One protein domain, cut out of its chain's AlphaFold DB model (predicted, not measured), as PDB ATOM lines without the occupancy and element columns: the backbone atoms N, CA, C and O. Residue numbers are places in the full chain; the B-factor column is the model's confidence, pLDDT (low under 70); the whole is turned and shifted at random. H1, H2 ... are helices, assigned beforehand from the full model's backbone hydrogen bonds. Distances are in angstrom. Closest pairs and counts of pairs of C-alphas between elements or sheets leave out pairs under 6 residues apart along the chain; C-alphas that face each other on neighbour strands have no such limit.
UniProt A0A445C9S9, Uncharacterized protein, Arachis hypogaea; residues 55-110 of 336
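Overview. This is residues 55 to 110 of the 336 residues of an uncharacterized protein of Arachis hypogaea (UniProt A0A445C9S9). Helices follow one another end to end in an open, flat hook without a packed core: the long helix H1 and the short H2 make one arm, H3 the other arm of a wide V, and H4 turns off about perpendicular beyond H3. The printed part has 56 residues with four named helices, in the order H1, H2, H3, H4, and no named strand; the class is all helix. The whole is extended, with a radius of gyration of the C-alphas of 17.5 A and spans of 49 by 34 by 13 A.

Along the chain. H1, the longest helix, has residues 55 to 70 and is 22.1 A long from C-alpha 55 at (-34.742, -73.394, -60.803) to C-alpha 70. H2 is residues 72 to 75, 4.7 A. H3 is residues 81 to 93, 18.1 A, beginning at C-alpha 81 at (-31.127, -44.500, -34.773). H4 is residues 95 to 109, 20.6 A, ending at C-alpha 109 at (-17.338, -35.919, -61.883).

Arrangement. H1 and H2 are close but not clearly touching; their closest C-alphas, of Val 68 and Leu 75, are 7.8 A apart. H1 is apart from H3 and H4, and H2 is apart from H3 and H4. H3 and H4 only just touch, with 3 pairs of C-alphas within 8 A, and only at the corner by their link: H3 with residues 91 to 92 alone, H4 with residues 97 to 98 alone. Their closest C-alphas, of Trp 91 and Phe 97, are 6.0 A apart. Their lines are about perpendicular, at 79 degrees. In H1, H3 and H4 every O i to N i+4 pair is within hydrogen-bond range; H2 is too short for such a pair, and its one O i to N i+3 pair is within range.

Size, cuts and confidence. The C-alphas farthest apart, of Tyr 55 and Glu 95, are 50.0 A apart. The printed part has no cut, and its three links are tight. Residues 55 to 75, among others, stand free. The mean pLDDT of the printed part is 71.6; residues 55 to 61, 64 to 79 and 107 to 110 are under 70.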
ATOM      1  N   TYR A  55     -33.733 -74.405 -60.484       60.28
ATOM      2  CA  TYR A  55     -34.742 -73.394 -60.803       60.28
ATOM      3  C   TYR A  55     -35.485 -72.901 -59.552       60.28
ATOM      4  O   TYR A  55     -35.678 -71.695 -59.364       60.28
ATOM      5  N   ARG A  56     -35.864 -73.811 -58.646       65.69
ATOM      6  CA  ARG A  56     -36.580 -73.470 -57.405       65.69
ATOM      7  C   ARG A  56     -35.700 -72.697 -56.421       65.69
ATOM      8  O   ARG A  56     -36.180 -71.757 -55.782       65.69
ATOM      9  N   MET A  57     -34.424 -73.060 -56.312       56.75
ATOM     10  CA  MET A  57     -33.459 -72.360 -55.461       56.75
ATOM     11  C   MET A  57     -33.074 -71.003 -56.044       56.75
ATOM     12  O   MET A  57     -33.038 -70.025 -55.297       56.75
ATOM     13  N   GLY A  58     -32.902 -70.905 -57.365       66.31
ATOM     14  CA  GLY A  58     -32.717 -69.633 -58.064       66.31
ATOM     15  C   GLY A  58     -33.884 -68.674 -57.824       66.31
ATOM     16  O   GLY A  58     -33.667 -67.527 -57.430       66.31
ATOM     17  N   ARG A  59     -35.129 -69.163 -57.938       67.81
ATOM     18  CA  ARG A  59     -36.328 -68.345 -57.693       67.81
ATOM     19  C   ARG A  59     -36.455 -67.896 -56.235       67.81
ATOM     20  O   ARG A  59     -36.806 -66.749 -55.985       67.81
ATOM     21  N   ARG A  60     -36.132 -68.764 -55.267       66.38
ATOM     22  CA  ARG A  60     -36.121 -68.407 -53.834       66.38
ATOM     23  C   ARG A  60     -35.047 -67.377 -53.498       66.38
ATOM     24  O   ARG A  60     -35.311 -66.464 -52.720       66.38
ATOM     25  N   LEU A  61     -33.860 -67.508 -54.086       62.56
ATOM     26  CA  LEU A  61     -32.773 -66.556 -53.881       62.56
ATOM     27  C   LEU A  61     -33.130 -65.189 -54.473       62.56
ATOM     28  O   LEU A  61     -32.889 -64.164 -53.843       62.56
ATOM     29  N   GLN A  62     -33.740 -65.182 -55.658       70.56
ATOM     30  CA  GLN A  62     -34.207 -63.964 -56.305       70.56
ATOM     31  C   GLN A  62     -35.316 -63.292 -55.491       70.56
ATOM     32  O   GLN A  62     -35.190 -62.111 -55.193       70.56
ATOM     33  N   GLN A  63     -36.301 -64.054 -55.010       72.75
ATOM     34  CA  GLN A  63     -37.351 -63.549 -54.122       72.75
ATOM     35  C   GLN A  63     -36.774 -62.959 -52.828       72.75
ATOM     36  O   GLN A  63     -37.145 -61.861 -52.441       72.75
ATOM     37  N   MET A  64     -35.815 -63.631 -52.182       68.69
ATOM     38  CA  MET A  64     -35.140 -63.089 -50.997       68.69
ATOM     39  C   MET A  64     -34.384 -61.789 -51.290       68.69
ATOM     40  O   MET A  64     -34.336 -60.902 -50.442       68.69
ATOM     41  N   LEU A  65     -33.750 -61.676 -52.459       69.50
ATOM     42  CA  LEU A  65     -33.031 -60.465 -52.854       69.50
ATOM     43  C   LEU A  65     -33.991 -59.321 -53.196       69.50
ATOM     44  O   LEU A  65     -33.687 -58.179 -52.857       69.50
ATOM     45  N   GLU A  66     -35.128 -59.619 -53.826       69.44
ATOM     46  CA  GLU A  66     -36.218 -58.668 -54.057       69.44
ATOM     47  C   GLU A  66     -36.812 -58.203 -52.718       69.44
ATOM     48  O   GLU A  66     -36.850 -57.004 -52.481       69.44
ATOM     49  N   ASP A  67     -37.112 -59.107 -51.781       66.81
ATOM     50  CA  ASP A  67     -37.591 -58.777 -50.430       66.81
ATOM     51  C   ASP A  67     -36.595 -57.896 -49.655       66.81
ATOM     52  O   ASP A  67     -36.988 -56.969 -48.949       66.81
ATOM     53  N   VAL A  68     -35.286 -58.157 -49.770       61.94
ATOM     54  CA  VAL A  68     -34.236 -57.322 -49.151       61.94
ATOM     55  C   VAL A  68     -34.171 -55.932 -49.794       61.94
ATOM     56  O   VAL A  68     -33.886 -54.955 -49.098       61.94
ATOM     57  N   ARG A  69     -34.429 -55.830 -51.103       64.06
ATOM     58  CA  ARG A  69     -34.490 -54.555 -51.837       64.06
ATOM     59  C   ARG A  69     -35.782 -53.787 -51.566       64.06
ATOM     60  O   ARG A  69     -35.735 -52.573 -51.457       64.06
ATOM     61  N   GLU A  70     -36.907 -54.469 -51.422       64.81
ATOM     62  CA  GLU A  70     -38.209 -53.868 -51.127       64.81
ATOM     63  C   GLU A  70     -38.282 -53.420 -49.661       64.81
ATOM     64  O   GLU A  70     -38.770 -52.341 -49.343       64.81
ATOM     65  N   ARG A  71     -37.652 -54.176 -48.753       55.19
ATOM     66  CA  ARG A  71     -37.441 -53.776 -47.353       55.19
ATOM     67  C   ARG A  71     -36.227 -52.865 -47.167       55.19
ATOM     68  O   ARG A  71     -35.814 -52.662 -46.026       55.19
ATOM     69  N   HIS A  72     -35.638 -52.316 -48.233       53.03
ATOM     70  CA  HIS A  72     -34.456 -51.451 -48.145       53.03
ATOM     71  C   HIS A  72     -34.699 -50.228 -47.244       53.03
ATOM     72  O   HIS A  72     -33.829 -49.856 -46.452       53.03
ATOM     73  N   ASP A  73     -35.918 -49.688 -47.250       52.88
ATOM     74  CA  ASP A  73     -36.300 -48.579 -46.371       52.88
ATOM     75  C   ASP A  73     -36.343 -49.009 -44.893       52.88
ATOM     76  O   ASP A  73     -35.917 -48.267 -44.004       52.88
ATOM     77  N   HIS A  74     -36.698 -50.269 -44.621       54.56
ATOM     78  CA  HIS A  74     -36.601 -50.893 -43.297       54.56
ATOM     79  C   HIS A  74     -35.188 -51.400 -42.961       54.56
ATOM     80  O   HIS A  74     -34.885 -51.643 -41.791       54.56
ATOM     81  N   LEU A  75     -34.286 -51.529 -43.939       51.03
ATOM     82  CA  LEU A  75     -32.896 -51.949 -43.726       51.03
ATOM     83  C   LEU A  75     -32.100 -50.891 -42.947       51.03
ATOM     84  O   LEU A  75     -31.144 -51.212 -42.240       51.03
ATOM     85  N   THR A  76     -32.546 -49.633 -42.990       49.25
ATOM     86  CA  THR A  76     -32.004 -48.574 -42.130       49.25
ATOM     87  C   THR A  76     -32.375 -48.722 -40.649       49.25
ATOM     88  O   THR A  76     -31.766 -48.040 -39.829       49.25
ATOM     89  N   SER A  77     -33.294 -49.633 -40.287       55.81
ATOM     90  CA  SER A  77     -33.652 -49.932 -38.887       55.81
ATOM     91  C   SER A  77     -32.661 -50.860 -38.169       55.81
ATOM     92  O   SER A  77     -32.664 -50.924 -36.942       55.81
ATOM     93  N   TRP A  78     -31.782 -51.552 -38.906       62.94
ATOM     94  CA  TRP A  78     -30.779 -52.456 -38.320       62.94
ATOM     95  C   TRP A  78     -29.660 -51.699 -37.607       62.94
ATOM     96  O   TRP A  78     -29.030 -52.218 -36.686       62.94
ATOM     97  N   VAL A  79     -29.414 -50.460 -38.032       66.81
ATOM     98  CA  VAL A  79     -28.533 -49.535 -37.330       66.81
ATOM     99  C   VAL A  79     -29.412 -48.741 -36.382       66.81
ATOM    100  O   VAL A  79     -30.306 -48.020 -36.827       66.81
ATOM    101  N   ARG A  80     -29.167 -48.876 -35.075       76.38
ATOM    102  CA  ARG A  80     -29.921 -48.117 -34.075       76.38
ATOM    103  C   ARG A  80     -29.900 -46.616 -34.435       76.38
ATOM    104  O   ARG A  80     -28.843 -46.113 -34.837       76.38
ATOM    105  N   PRO A  81     -31.031 -45.892 -34.320       78.50
ATOM    106  CA  PRO A  81     -31.127 -44.500 -34.773       78.50
ATOM    107  C   PRO A  81     -30.078 -43.555 -34.168       78.50
ATOM    108  O   PRO A  81     -29.610 -42.640 -34.841       78.50
ATOM    109  N   ASP A  82     -29.667 -43.804 -32.927       77.25
ATOM    110  CA  ASP A  82     -28.596 -43.092 -32.224       77.25
ATOM    111  C   ASP A  82     -27.217 -43.307 -32.873       77.25
ATOM    112  O   ASP A  82     -26.500 -42.340 -33.125       77.25
ATOM    113  N   ILE A  83     -26.876 -44.548 -33.231       78.50
ATOM    114  CA  ILE A  83     -25.634 -44.889 -33.945       78.50
ATOM    115  C   ILE A  83     -25.635 -44.273 -35.344       78.50
ATOM    116  O   ILE A  83     -24.632 -43.702 -35.772       78.50
ATOM    117  N   LYS A  84     -26.768 -44.344 -36.054       81.31
ATOM    118  CA  LYS A  84     -26.923 -43.722 -37.376       81.31
ATOM    119  C   LYS A  84     -26.701 -42.210 -37.297       81.31
ATOM    120  O   LYS A  84     -25.979 -41.660 -38.124       81.31
ATOM    121  N   LYS A  85     -27.276 -41.553 -36.283       85.44
ATOM    122  CA  LYS A  85     -27.099 -40.117 -36.035       85.44
ATOM    123  C   LYS A  85     -25.646 -39.774 -35.702       85.44
ATOM    124  O   LYS A  85     -25.117 -38.823 -36.264       85.44
ATOM    125  N   ALA A  86     -24.984 -40.558 -34.851       85.19
ATOM    126  CA  ALA A  86     -23.580 -40.348 -34.500       85.19
ATOM    127  C   ALA A  86     -22.636 -40.521 -35.704       85.19
ATOM    128  O   ALA A  86     -21.728 -39.716 -35.886       85.19
ATOM    129  N   LEU A  87     -22.875 -41.527 -36.552       84.44
ATOM    130  CA  LEU A  87     -22.125 -41.721 -37.798       84.44
ATOM    131  C   LEU A  87     -22.325 -40.559 -38.768       84.44
ATOM    132  O   LEU A  87     -21.359 -40.092 -39.359       84.44
ATOM    133  N   TYR A  88     -23.562 -40.082 -38.904       82.44
ATOM    134  CA  TYR A  88     -23.872 -38.945 -39.762       82.44
ATOM    135  C   TYR A  88     -23.165 -37.672 -39.286       82.44
ATOM    136  O   TYR A  88     -22.483 -37.030 -40.076       82.44
ATOM    137  N   ILE A  89     -23.238 -37.373 -37.982       86.94
ATOM    138  CA  ILE A  89     -22.502 -36.255 -37.376       86.94
ATOM    139  C   ILE A  89     -21.005 -36.414 -37.643       86.94
ATOM    140  O   ILE A  89     -20.389 -35.490 -38.154       86.94
ATOM    141  N   HIS A  90     -20.428 -37.593 -37.384       86.25
ATOM    142  CA  HIS A  90     -19.007 -37.841 -37.626       86.25
ATOM    143  C   HIS A  90     -18.611 -37.606 -39.092       86.25
ATOM    144  O   HIS A  90     -17.620 -36.928 -39.338       86.25
ATOM    145  N   TRP A  91     -19.389 -38.097 -40.061       82.56
ATOM    146  CA  TRP A  91     -19.122 -37.880 -41.488       82.56
ATOM    147  C   TRP A  91     -19.229 -36.413 -41.921       82.56
ATOM    148  O   TRP A  91     -18.539 -36.017 -42.861       82.56
ATOM    149  N   GLU A  92     -20.064 -35.610 -41.260       82.06
ATOM    150  CA  GLU A  92     -20.192 -34.174 -41.538       82.06
ATOM    151  C   GLU A  92     -19.162 -33.315 -40.797       82.06
ATOM    152  O   GLU A  92     -18.752 -32.273 -41.307       82.06
ATOM    153  N   THR A  93     -18.722 -33.724 -39.609       86.56
ATOM    154  CA  THR A  93     -17.790 -32.934 -38.791       86.56
ATOM    155  C   THR A  93     -16.328 -33.291 -39.023       86.56
ATOM    156  O   THR A  93     -15.461 -32.453 -38.801       86.56
ATOM    157  N   ASP A  94     -16.032 -34.520 -39.449       89.38
ATOM    158  CA  ASP A  94     -14.659 -34.951 -39.707       89.38
ATOM    159  C   ASP A  94     -14.149 -34.343 -41.021       89.38
ATOM    160  O   ASP A  94     -14.574 -34.716 -42.119       89.38
ATOM    161  N   GLU A  95     -13.240 -33.372 -40.914       86.44
ATOM    162  CA  GLU A  95     -12.677 -32.671 -42.071       86.44
ATOM    163  C   GLU A  95     -11.952 -33.614 -43.036       86.44
ATOM    164  O   GLU A  95     -12.044 -33.433 -44.253       86.44
ATOM    165  N   GLY A  96     -11.292 -34.658 -42.522       88.88
ATOM    166  CA  GLY A  96     -10.619 -35.667 -43.340       88.88
ATOM    167  C   GLY A  96     -11.607 -36.445 -44.205       88.88
ATOM    168  O   GLY A  96     -11.392 -36.617 -45.409       88.88
ATOM    169  N   PHE A  97     -12.730 -36.856 -43.619       80.25
ATOM    170  CA  PHE A  97     -13.800 -37.555 -44.317       80.25
ATOM    171  C   PHE A  97     -14.525 -36.647 -45.309       80.25
ATOM    172  O   PHE A  97     -14.774 -37.058 -46.445       80.25
ATOM    173  N   ARG A  98     -14.809 -35.393 -44.934       80.56
ATOM    174  CA  ARG A  98     -15.392 -34.399 -45.847       80.56
ATOM    175  C   ARG A  98     -14.497 -34.129 -47.045       80.56
ATOM    176  O   ARG A  98     -14.989 -34.129 -48.175       80.56
ATOM    177  N   HIS A  99     -13.203 -33.922 -46.818       84.44
ATOM    178  CA  HIS A  99     -12.239 -33.708 -47.889       84.44
ATOM    179  C   HIS A  99     -12.154 -34.941 -48.796       84.44
ATOM    180  O   HIS A  99     -12.281 -34.817 -50.010       84.44
ATOM    181  N   TRP A 100     -12.046 -36.143 -48.223       79.25
ATOM    182  CA  TRP A 100     -12.032 -37.393 -48.984       79.25
ATOM    183  C   TRP A 100     -13.312 -37.606 -49.805       79.25
ATOM    184  O   TRP A 100     -13.236 -37.955 -50.982       79.25
ATOM    185  N   HIS A 101     -14.489 -37.351 -49.229       76.88
ATOM    186  CA  HIS A 101     -15.771 -37.464 -49.924       76.88
ATOM    187  C   HIS A 101     -15.890 -36.458 -51.078       76.88
ATOM    188  O   HIS A 101     -16.303 -36.831 -52.176       76.88
ATOM    189  N   LEU A 102     -15.503 -35.197 -50.860       79.25
ATOM    190  CA  LEU A 102     -15.494 -34.173 -51.908       79.25
ATOM    191  C   LEU A 102     -14.499 -34.512 -53.019       79.25
ATOM    192  O   LEU A 102     -14.855 -34.415 -54.190       79.25
ATOM    193  N   THR A 103     -13.305 -34.986 -52.667       76.75
ATOM    194  CA  THR A 103     -12.288 -35.442 -53.623       76.75
ATOM    195  C   THR A 103     -12.781 -36.644 -54.422       76.75
ATOM    196  O   THR A 103     -12.678 -36.645 -55.644       76.75
ATOM    197  N   ASN A 104     -13.410 -37.635 -53.790       72.06
ATOM    198  CA  ASN A 104     -14.004 -38.769 -54.502       72.06
ATOM    199  C   ASN A 104     -15.153 -38.348 -55.416       72.06
ATOM    200  O   ASN A 104     -15.246 -38.827 -56.544       72.06
ATOM    201  N   ARG A 105     -16.010 -37.428 -54.966       76.56
ATOM    202  CA  ARG A 105     -17.101 -36.887 -55.782       76.56
ATOM    203  C   ARG A 105     -16.566 -36.094 -56.975       76.56
ATOM    204  O   ARG A 105     -17.080 -36.256 -58.078       76.56
ATOM    205  N   ALA A 106     -15.528 -35.287 -56.776       73.88
ATOM    206  CA  ALA A 106     -14.842 -34.569 -57.846       73.88
ATOM    207  C   ALA A 106     -14.167 -35.544 -58.824       73.88
ATOM    208  O   ALA A 106     -14.329 -35.396 -60.029       73.88
ATOM    209  N   ASN A 107     -13.510 -36.594 -58.325       68.38
ATOM    210  CA  ASN A 107     -12.909 -37.655 -59.140       68.38
ATOM    211  C   ASN A 107     -13.954 -38.434 -59.952       68.38
ATOM    212  O   ASN A 107     -13.678 -38.825 -61.082       68.38
ATOM    213  N   MET A 108     -15.162 -38.627 -59.413       62.66
ATOM    214  CA  MET A 108     -16.286 -39.203 -60.159       62.66
ATOM    215  C   MET A 108     -16.848 -38.251 -61.221       62.66
ATOM    216  O   MET A 108     -17.282 -38.711 -62.274       62.66
ATOM    217  N   ALA A 109     -16.869 -36.944 -60.947       62.16
ATOM    218  CA  ALA A 109     -17.338 -35.919 -61.883       62.16
ATOM    219  C   ALA A 109     -16.299 -35.569 -62.964       62.16
ATOM    220  O   ALA A 109     -16.657 -35.051 -64.020       62.16
ATOM    221  N   LEU A 110     -15.020 -35.863 -62.724       59.50
ATOM    222  CA  LEU A 110     -13.940 -35.677 -63.684       59.50
ATOM    223  C   LEU A 110     -14.144 -36.587 -64.904       59.50
ATOM    224  O   LEU A 110     -14.237 -37.814 -64.791       59.50
TER     225      LEU A 110